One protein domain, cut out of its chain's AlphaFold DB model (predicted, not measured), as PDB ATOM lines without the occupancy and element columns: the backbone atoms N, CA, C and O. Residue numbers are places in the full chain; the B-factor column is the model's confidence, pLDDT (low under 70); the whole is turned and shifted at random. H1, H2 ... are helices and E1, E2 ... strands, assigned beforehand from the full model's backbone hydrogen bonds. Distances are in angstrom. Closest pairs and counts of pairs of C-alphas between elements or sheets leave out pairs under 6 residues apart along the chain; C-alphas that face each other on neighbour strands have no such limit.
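Overview. This is residues 3 to 68 of the 70 residues of the protein "GerMN domain-containing protein" of Treponema parvum (UniProt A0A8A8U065). Look first for a small sheet of two parallel strands, E1 beside E2, with the long helix H2 over one face, its residues 24 to 31 nearest to the strands, and the short helix H1 near the Ile 44 end of E2. The rest is largely a long stretch with no named element, residues 45 to 68, which folds back past E2 on the side away from E1. The 66 printed residues hold E1, H1, H2 and E2 in that order along the chain, and under half of the residues, 29, are in named elements, of a mixed class with helices and strands. The whole is compact, with a radius of gyration of the C-alphas of 11.2 A and spans of 33 by 24 by 16 A.

Arrangement. Begin at the sheet, where E1, residues 3 to 6, and E2, residues 40 to 44, are parallel neighbours with 33 degrees between their directions. The C-alphas of Asn 5 and Leu 43, which face each other, are 4.5 A apart. Across the pair, look for N 4 and O 41 at 2.9 A and N 43 and O 4 at 2.9 A, both within hydrogen-bond range. Next find H2, residues 16 to 31, whose closest C-alphas to E2 are those of Val 28 and Val 40, 6.2 A apart. H2 and E1 are apart. H1, residues 8 to 11, comes closest to E2 with the C-alphas of Glu 8 and Ile 44, 6.0 A apart. H1 and H2 are apart too. E1, H1, H2 and E2 form a strand-helix-strand unit, two parallel neighbour strands with helices between them along the chain, and its crossover is right-handed. In H2 every O i to N i+4 pair is within hydrogen-bond range; H1 is too short for such a pair, and its 1 pair of O i and N i+3 is within range.

Along the chain. Find C-alpha 40 at (234.664, 207.119, 183.893); from there E2 runs 12.9 A to C-alpha 44. E1 begins at C-alpha 3, at (236.351, 211.152, 187.773), and runs 9.9 A to C-alpha 6. H1 covers 5.7 A from Glu 8 to Glu 11. H2 starts at C-alpha 16, at (221.955, 192.978, 192.710), and runs 22.7 A to C-alpha 31. In the unnamed stretch after E2, residues 51 to 52 make a short antiparallel pairing with residues 57 to 58.

Size, cuts and confidence. The two C-alphas farthest apart are those of Ser 35 and Ser 54, at 33.1 A. The links E1 to H1 and H1 to H2 are tight, H2 to E2 is short, and no link is long. The printed part has no cut. The mean pLDDT of the printed part is 96.8, and no printed residue is under 70.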
ATOM      1  N   PHE A   3     236.527 211.721 186.436       98.62
ATOM      2  CA  PHE A   3     236.351 211.152 187.773       98.62
ATOM      3  C   PHE A   3     234.975 211.561 188.281       98.62
ATOM      4  O   PHE A   3     234.693 212.755 188.373       98.62
ATOM      5  N   LEU A   4     234.126 210.584 188.586       98.69
ATOM      6  CA  LEU A   4     232.806 210.827 189.160       98.69
ATOM      7  C   LEU A   4     232.790 210.284 190.583       98.69
ATOM      8  O   LEU A   4     233.006 209.092 190.804       98.69
ATOM      9  N   ASN A   5     232.585 211.191 191.534       98.75
ATOM     10  CA  ASN A   5     232.557 210.885 192.953       98.75
ATOM     11  C   ASN A   5     231.114 210.790 193.439       98.75
ATOM     12  O   ASN A   5     230.341 211.730 193.249       98.75
ATOM     13  N   PHE A   6     230.785 209.670 194.066       98.44
ATOM     14  CA  PHE A   6     229.476 209.390 194.634       98.44
ATOM     15  C   PHE A   6     229.592 209.203 196.145       98.44
ATOM     16  O   PHE A   6     230.678 208.960 196.673       98.44
ATOM     17  N   SER A   7     228.467 209.330 196.836       98.38
ATOM     18  CA  SER A   7     228.384 208.994 198.251       98.38
ATOM     19  C   SER A   7     228.281 207.480 198.467       98.38
ATOM     20  O   SER A   7     228.116 206.714 197.509       98.38
ATOM     21  N   GLU A   8     228.369 207.044 199.724       97.12
ATOM     22  CA  GLU A   8     228.232 205.631 200.116       97.12
ATOM     23  C   GLU A   8     226.910 204.994 199.641       97.12
ATOM     24  O   GLU A   8     226.875 203.808 199.317       97.12
ATOM     25  N   GLU A   9     225.827 205.768 199.486       97.00
ATOM     26  CA  GLU A   9     224.537 205.264 198.989       97.00
ATOM     27  C   GLU A   9     224.632 204.607 197.602       97.00
ATOM     28  O   GLU A   9     223.824 203.741 197.269       97.00
ATOM     29  N   PHE A  10     225.627 204.980 196.793       96.88
ATOM     30  CA  PHE A  10     225.849 204.397 195.468       96.88
ATOM     31  C   PHE A  10     226.251 202.915 195.515       96.88
ATOM     32  O   PHE A  10     226.118 202.211 194.511       96.88
ATOM     33  N   GLU A  11     226.715 202.435 196.672       94.94
ATOM     34  CA  GLU A  11     227.065 201.033 196.910       94.94
ATOM     35  C   GLU A  11     225.849 200.131 197.126       94.94
ATOM     36  O   GLU A  11     226.019 198.919 197.212       94.94
ATOM     37  N   TYR A  12     224.635 200.684 197.180       95.38
ATOM     38  CA  TYR A  12     223.414 199.916 197.396       95.38
ATOM     39  C   TYR A  12     222.556 199.886 196.133       95.38
ATOM     40  O   TYR A  12     222.068 200.914 195.665       95.38
ATOM     41  N   ASN A  13     222.304 198.686 195.609       94.94
ATOM     42  CA  ASN A  13     221.357 198.485 194.517       94.94
ATOM     43  C   ASN A  13     220.436 197.282 194.797       94.94
ATOM     44  O   ASN A  13     220.920 196.159 194.937       94.94
ATOM     45  N   PRO A  14     219.102 197.472 194.847       93.25
ATOM     46  CA  PRO A  14     218.168 196.408 195.227       93.25
ATOM     47  C   PRO A  14     218.032 195.294 194.177       93.25
ATOM     48  O   PRO A  14     217.416 194.269 194.457       93.25
ATOM     49  N   TYR A  15     218.583 195.482 192.974       94.50
ATOM     50  CA  TYR A  15     218.513 194.518 191.873       94.50
ATOM     51  C   TYR A  15     219.790 193.669 191.730       94.50
ATOM     52  O   TYR A  15     219.943 192.950 190.740       94.50
ATOM     53  N   GLY A  16     220.709 193.743 192.700       93.25
ATOM     54  CA  GLY A  16     221.955 192.978 192.710       93.25
ATOM     55  C   GLY A  16     222.875 193.312 191.531       93.25
ATOM     56  O   GLY A  16     222.889 194.442 191.038       93.25
ATOM     57  N   VAL A  17     223.638 192.319 191.058       94.69
ATOM     58  CA  VAL A  17     224.663 192.477 190.000       94.69
ATOM     59  C   VAL A  17     224.121 193.170 188.747       94.69
ATOM     60  O   VAL A  17     224.726 194.132 188.280       94.69
ATOM     61  N   GLU A  18     222.970 192.739 188.227       95.12
ATOM     62  CA  GLU A  18     222.361 193.345 187.031       95.12
ATOM     63  C   GLU A  18     221.961 194.809 187.270       95.12
ATOM     64  O   GLU A  18     222.110 195.657 186.388       95.12
ATOM     65  N   GLY A  19     221.519 195.126 188.489       96.31
ATOM     66  CA  GLY A  19     221.247 196.492 188.922       96.31
ATOM     67  C   GLY A  19     222.478 197.387 188.860       96.31
ATOM     68  O   GLY A  19     222.430 198.465 188.263       96.31
ATOM     69  N   TYR A  20     223.595 196.927 189.428       96.81
ATOM     70  CA  TYR A  20     224.858 197.664 189.377       96.81
ATOM     71  C   TYR A  20     225.372 197.816 187.947       96.81
ATOM     72  O   TYR A  20     225.798 198.907 187.572       96.81
ATOM     73  N   LEU A  21     225.306 196.765 187.124       96.94
ATOM     74  CA  LEU A  21     225.711 196.846 185.719       96.94
ATOM     75  C   LEU A  21     224.874 197.882 184.962       96.94
ATOM     76  O   LEU A  21     225.439 198.717 184.257       96.94
ATOM     77  N   GLY A  22     223.552 197.892 185.157       97.19
ATOM     78  CA  GLY A  22     222.661 198.892 184.569       97.19
ATOM     79  C   GLY A  22     222.980 200.321 185.022       97.19
ATOM     80  O   GLY A  22     223.074 201.225 184.193       97.19
ATOM     81  N   GLN A  23     223.209 200.523 186.321       97.38
ATOM     82  CA  GLN A  23     223.595 201.811 186.913       97.38
ATOM     83  C   GLN A  23     224.922 202.330 186.340       97.38
ATOM     84  O   GLN A  23     225.003 203.472 185.876       97.38
ATOM     85  N   LEU A  24     225.957 201.486 186.314       98.25
ATOM     86  CA  LEU A  24     227.268 201.825 185.761       98.25
ATOM     87  C   LEU A  24     227.181 202.115 184.259       98.25
ATOM     88  O   LEU A  24     227.718 203.124 183.799       98.25
ATOM     89  N   MET A  25     226.464 201.280 183.501       98.25
ATOM     90  CA  MET A  25     226.252 201.472 182.066       98.25
ATOM     91  C   MET A  25     225.550 202.803 181.791       98.25
ATOM     92  O   MET A  25     226.018 203.577 180.956       98.25
ATOM     93  N   GLN A  26     224.475 203.116 182.516       98.38
ATOM     94  CA  GLN A  26     223.737 204.370 182.359       98.38
ATOM     95  C   GLN A  26     224.638 205.590 182.581       98.38
ATOM     96  O   GLN A  26     224.574 206.551 181.813       98.38
ATOM     97  N   ILE A  27     225.512 205.556 183.587       98.62
ATOM     98  CA  ILE A  27     226.435 206.660 183.880       98.62
ATOM     99  C   ILE A  27     227.524 206.764 182.820       98.62
ATOM    100  O   ILE A  27     227.778 207.856 182.309       98.62
ATOM    101  N   VAL A  28     228.147 205.645 182.449       98.62
ATOM    102  CA  VAL A  28     229.214 205.624 181.441       98.62
ATOM    103  C   VAL A  28     228.689 206.105 180.092       98.62
ATOM    104  O   VAL A  28     229.324 206.952 179.466       98.62
ATOM    105  N   TYR A  29     227.525 205.638 179.638       98.56
ATOM    106  CA  TYR A  29     226.952 206.060 178.354       98.56
ATOM    107  C   TYR A  29     226.608 207.552 178.334       98.56
ATOM    108  O   TYR A  29     226.889 208.219 177.335       98.56
ATOM    109  N   THR A  30     226.074 208.090 179.435       98.75
ATOM    110  CA  THR A  30     225.779 209.522 179.566       98.75
ATOM    111  C   THR A  30     227.053 210.361 179.624       98.75
ATOM    112  O   THR A  30     227.193 211.306 178.851       98.75
ATOM    113  N   ALA A  31     228.013 210.023 180.486       98.56
ATOM    114  CA  ALA A  31     229.256 210.780 180.627       98.56
ATOM    115  C   ALA A  31     230.076 210.779 179.328       98.56
ATOM    116  O   ALA A  31     230.595 211.815 178.924       98.56
ATOM    117  N   THR A  32     230.122 209.648 178.624       98.31
ATOM    118  CA  THR A  32     230.829 209.522 177.336       98.31
ATOM    119  C   THR A  32     230.063 210.099 176.140       98.31
ATOM    120  O   THR A  32     230.477 209.928 174.996       98.31
ATOM    121  N   SER A  33     228.922 210.763 176.358       98.31
ATOM    122  CA  SER A  33     228.280 211.581 175.315       98.31
ATOM    123  C   SER A  33     229.023 212.898 175.075       98.31
ATOM    124  O   SER A  33     228.958 213.454 173.979       98.31
ATOM    125  N   PHE A  34     229.774 213.376 176.073       98.44
ATOM    126  CA  PHE A  34     230.696 214.491 175.914       98.44
ATOM    127  C   PHE A  34     231.945 214.003 175.180       98.44
ATOM    128  O   PHE A  34     232.628 213.095 175.648       98.44
ATOM    129  N   SER A  35     232.280 214.633 174.053       97.50
ATOM    130  CA  SER A  35     233.389 214.214 173.179       97.50
ATOM    131  C   SER A  35     234.777 214.260 173.827       97.50
ATOM    132  O   SER A  35     235.734 213.749 173.257       97.50
ATOM    133  N   THR A  36     234.907 214.871 175.003       98.25
ATOM    134  CA  THR A  36     236.144 214.946 175.791       98.25
ATOM    135  C   THR A  36     236.252 213.851 176.862       98.25
ATOM    136  O   THR A  36     237.231 213.806 177.613       98.25
ATOM    137  N   VAL A  37     235.251 212.971 176.976       98.50
ATOM    138  CA  VAL A  37     235.172 211.930 178.006       98.50
ATOM    139  C   VAL A  37     235.069 210.551 177.359       98.50
ATOM    140  O   VAL A  37     234.005 210.136 176.922       98.50
ATOM    141  N   ASP A  38     236.164 209.794 177.381       98.31
ATOM    142  CA  ASP A  38     236.179 208.428 176.826       98.31
ATOM    143  C   ASP A  38     235.833 207.333 177.852       98.31
ATOM    144  O   ASP A  38     235.465 206.214 177.495       98.31
ATOM    145  N   SER A  39     235.972 207.639 179.144       98.62
ATOM    146  CA  SER A  39     235.811 206.690 180.250       98.62
ATOM    147  C   SER A  39     235.563 207.399 181.584       98.62
ATOM    148  O   SER A  39     235.888 208.584 181.741       98.62
ATOM    149  N   VAL A  40     235.014 206.654 182.545       98.81
ATOM    150  CA  VAL A  40     234.664 207.119 183.893       98.81
ATOM    151  C   VAL A  40     235.418 206.311 184.945       98.81
ATOM    152  O   VAL A  40     235.257 205.095 185.020       98.81
ATOM    153  N   GLN A  41     236.195 206.980 185.797       98.69
ATOM    154  CA  GLN A  41     236.656 206.414 187.065       98.69
ATOM    155  C   GLN A  41     235.636 206.745 188.155       98.69
ATOM    156  O   GLN A  41     235.363 207.918 188.417       98.69
ATOM    157  N   PHE A  42     235.109 205.710 188.801       98.56
ATOM    158  CA  PHE A  42     234.201 205.845 189.937       98.56
ATOM    159  C   PHE A  42     234.996 206.007 191.232       98.56
ATOM    160  O   PHE A  42     235.999 205.315 191.438       98.56
ATOM    161  N   LEU A  43     234.549 206.928 192.082       98.62
ATOM    162  CA  LEU A  43     235.026 207.127 193.449       98.62
ATOM    163  C   LEU A  43     233.825 207.065 194.397       98.62
ATOM    164  O   LEU A  43     232.738 207.507 194.023       98.62
ATOM    165  N   ILE A  44     234.041 206.550 195.606       98.12
ATOM    166  CA  ILE A  44     233.064 206.554 196.699       98.12
ATOM    167  C   ILE A  44     233.667 207.338 197.858       98.12
ATOM    168  O   ILE A  44     234.769 207.012 198.301       98.12
ATOM    169  N   GLU A  45     232.987 208.389 198.314       98.19
ATOM    170  CA  GLU A  45     233.485 209.294 199.366       98.19
ATOM    171  C   GLU A  45     234.896 209.838 199.059       98.19
ATOM    172  O   GLU A  45     235.782 209.949 199.908       98.19
ATOM    173  N   GLY A  46     235.144 210.136 197.782       98.38
ATOM    174  CA  GLY A  46     236.425 210.627 197.271       98.38
ATOM    175  C   GLY A  46     237.524 209.566 197.173       98.38
ATOM    176  O   GLY A  46     238.619 209.878 196.708       98.38
ATOM    177  N   GLN A  47     237.255 208.321 197.572       98.12
ATOM    178  CA  GLN A  47     238.215 207.222 197.552       98.12
ATOM    179  C   GLN A  47     238.010 206.319 196.340       98.12
ATOM    180  O   GLN A  47     236.888 206.029 195.919       98.12
ATOM    181  N   LYS A  48     239.119 205.820 195.794       98.00
ATOM    182  CA  LYS A  48     239.073 204.762 194.789       98.00
ATOM    183  C   LYS A  48     238.741 203.437 195.476       98.00
ATOM    184  O   LYS A  48     239.430 203.044 196.416       98.00
ATOM    185  N   LYS A  49     237.726 202.743 194.968       96.38
ATOM    186  CA  LYS A  49     237.379 201.370 195.350       96.38
ATOM    187  C   LYS A  49     237.563 200.443 194.155       96.38
ATOM    188  O   LYS A  49     237.410 200.871 193.013       96.38
ATOM    189  N   ASP A  50     237.886 199.184 194.428       97.69
ATOM    190  CA  ASP A  50     238.037 198.168 193.381       97.69
ATOM    191  C   ASP A  50     236.716 197.476 193.045       97.69
ATOM    192  O   ASP A  50     236.500 197.063 191.904       97.69
ATOM    193  N   TYR A  51     235.804 197.417 194.017       97.19
ATOM    194  CA  TYR A  51     234.530 196.724 193.915       97.19
ATOM    195  C   TYR A  51     233.384 197.605 194.411       97.19
ATOM    196  O   TYR A  51     233.552 198.374 195.359       97.19
ATOM    197  N   LEU A  52     232.233 197.476 193.754       96.12
ATOM    198  CA  LEU A  52     230.979 198.137 194.079       96.12
ATOM    199  C   LEU A  52     229.979 197.118 194.629       96.12
ATOM    200  O   LEU A  52     229.783 196.054 194.031       96.12
ATOM    201  N   GLY A  53     229.329 197.490 195.731       90.81
ATOM    202  CA  GLY A  53     228.328 196.665 196.396       90.81
ATOM    203  C   GLY A  53     228.907 195.418 197.060       90.81
ATOM    204  O   GLY A  53     230.065 195.037 196.867       90.81
ATOM    205  N   SER A  54     228.071 194.749 197.850       84.94
ATOM    206  CA  SER A  54     228.421 193.486 198.516       84.94
ATOM    207  C   SER A  54     228.684 192.334 197.537       84.94
ATOM    208  O   SER A  54     229.360 191.362 197.866       84.94
ATOM    209  N   GLU A  55     228.166 192.463 196.320       85.62
ATOM    210  CA  GLU A  55     228.213 191.490 195.237       85.62
ATOM    211  C   GLU A  55     229.516 191.555 194.431       85.62
ATOM    212  O   GLU A  55     229.805 190.638 193.663       85.62
ATOM    213  N   GLY A  56     230.323 192.606 194.617       91.19
ATOM    214  CA  GLY A  56     231.685 192.665 194.094       91.19
ATOM    215  C   GLY A  56     231.795 193.039 192.615       91.19
ATOM    216  O   GLY A  56     232.595 192.445 191.889       91.19
ATOM    217  N   VAL A  57     231.024 194.020 192.133       96.38
ATOM    218  CA  VAL A  57     231.130 194.479 190.735       96.38
ATOM    219  C   VAL A  57     232.386 195.332 190.549       96.38
ATOM    220  O   VAL A  57     232.584 196.312 191.258       96.38
ATOM    221  N   TRP A  58     233.247 194.975 189.595       96.81
ATOM    222  CA  TRP A  58     234.538 195.642 189.398       96.81
ATOM    223  C   TRP A  58     234.403 197.103 188.931       96.81
ATOM    224  O   TRP A  58     233.820 197.379 187.881       96.81
ATOM    225  N   ILE A  59     235.024 198.023 189.675       97.69
ATOM    226  CA  ILE A  59     235.161 199.461 189.361       97.69
ATOM    227  C   ILE A  59     236.601 199.986 189.567       97.69
ATOM    228  O   ILE A  59     236.863 201.189 189.461       97.69
ATOM    229  N   GLY A  60     237.561 199.087 189.825       97.50
ATOM    230  CA  GLY A  60     238.969 199.415 190.098       97.50
ATOM    231  C   GLY A  60     239.747 199.987 188.910       97.50
ATOM    232  O   GLY A  60     240.867 200.482 189.062       97.50
ATOM    233  N   SER A  61     239.160 199.969 187.718       97.81
ATOM    234  CA  SER A  61     239.673 200.648 186.530       97.81
ATOM    235  C   SER A  61     238.589 201.529 185.911       97.81
ATOM    236  O   SER A  61     237.408 201.200 186.040       97.81
ATOM    237  N   PRO A  62     238.961 202.591 185.175       98.50
ATOM    238  CA  PRO A  62     237.990 203.398 184.452       98.50
ATOM    239  C   PRO A  62     237.128 202.539 183.521       98.50
ATOM    240  O   PRO A  62     237.655 201.724 182.760       98.50
ATOM    241  N   LEU A  63     235.814 202.742 183.566       98.56
ATOM    242  CA  LEU A  63     234.855 202.037 182.724       98.56
ATOM    243  C   LEU A  63     234.545 202.868 181.477       98.56
ATOM    244  O   LEU A  63     234.252 204.063 181.556       98.56
ATOM    245  N   ALA A  64     234.613 202.222 180.320       98.31
ATOM    246  CA  ALA A  64     234.228 202.767 179.023       98.31
ATOM    247  C   ALA A  64     233.027 201.982 178.480       98.31
ATOM    248  O   ALA A  64     232.636 200.960 179.038       98.31
ATOM    249  N   ARG A  65     232.440 202.417 177.359       97.62
ATOM    250  CA  ARG A  65     231.346 201.654 176.725       97.62
ATOM    251  C   ARG A  65     231.761 200.213 176.400       97.62
ATOM    252  O   ARG A  65     230.962 199.298 176.566       97.62
ATOM    253  N   SER A  66     233.025 200.015 176.020       96.94
ATOM    254  CA  SER A  66     233.607 198.696 175.751       96.94
ATOM    255  C   SER A  66     233.711 197.793 176.984       96.94
ATOM    256  O   SER A  66     233.843 196.586 176.835       96.94
ATOM    257  N   SER A  67     233.614 198.343 178.199       96.56
ATOM    258  CA  SER A  67     233.604 197.557 179.438       96.56
ATOM    259  C   SER A  67     232.333 196.713 179.603       96.56
ATOM    260  O   SER A  67     232.319 195.823 180.445       96.56
ATOM    261  N   PHE A  68     231.279 196.981 178.819       94.56
ATOM    262  CA  PHE A  68     229.981 196.295 178.905       94.56
ATOM    263  C   PHE A  68     229.610 195.518 177.635       94.56
ATOM    264  O   PHE A  68     228.615 194.796 177.617       94.56
TER     265      PHE A  68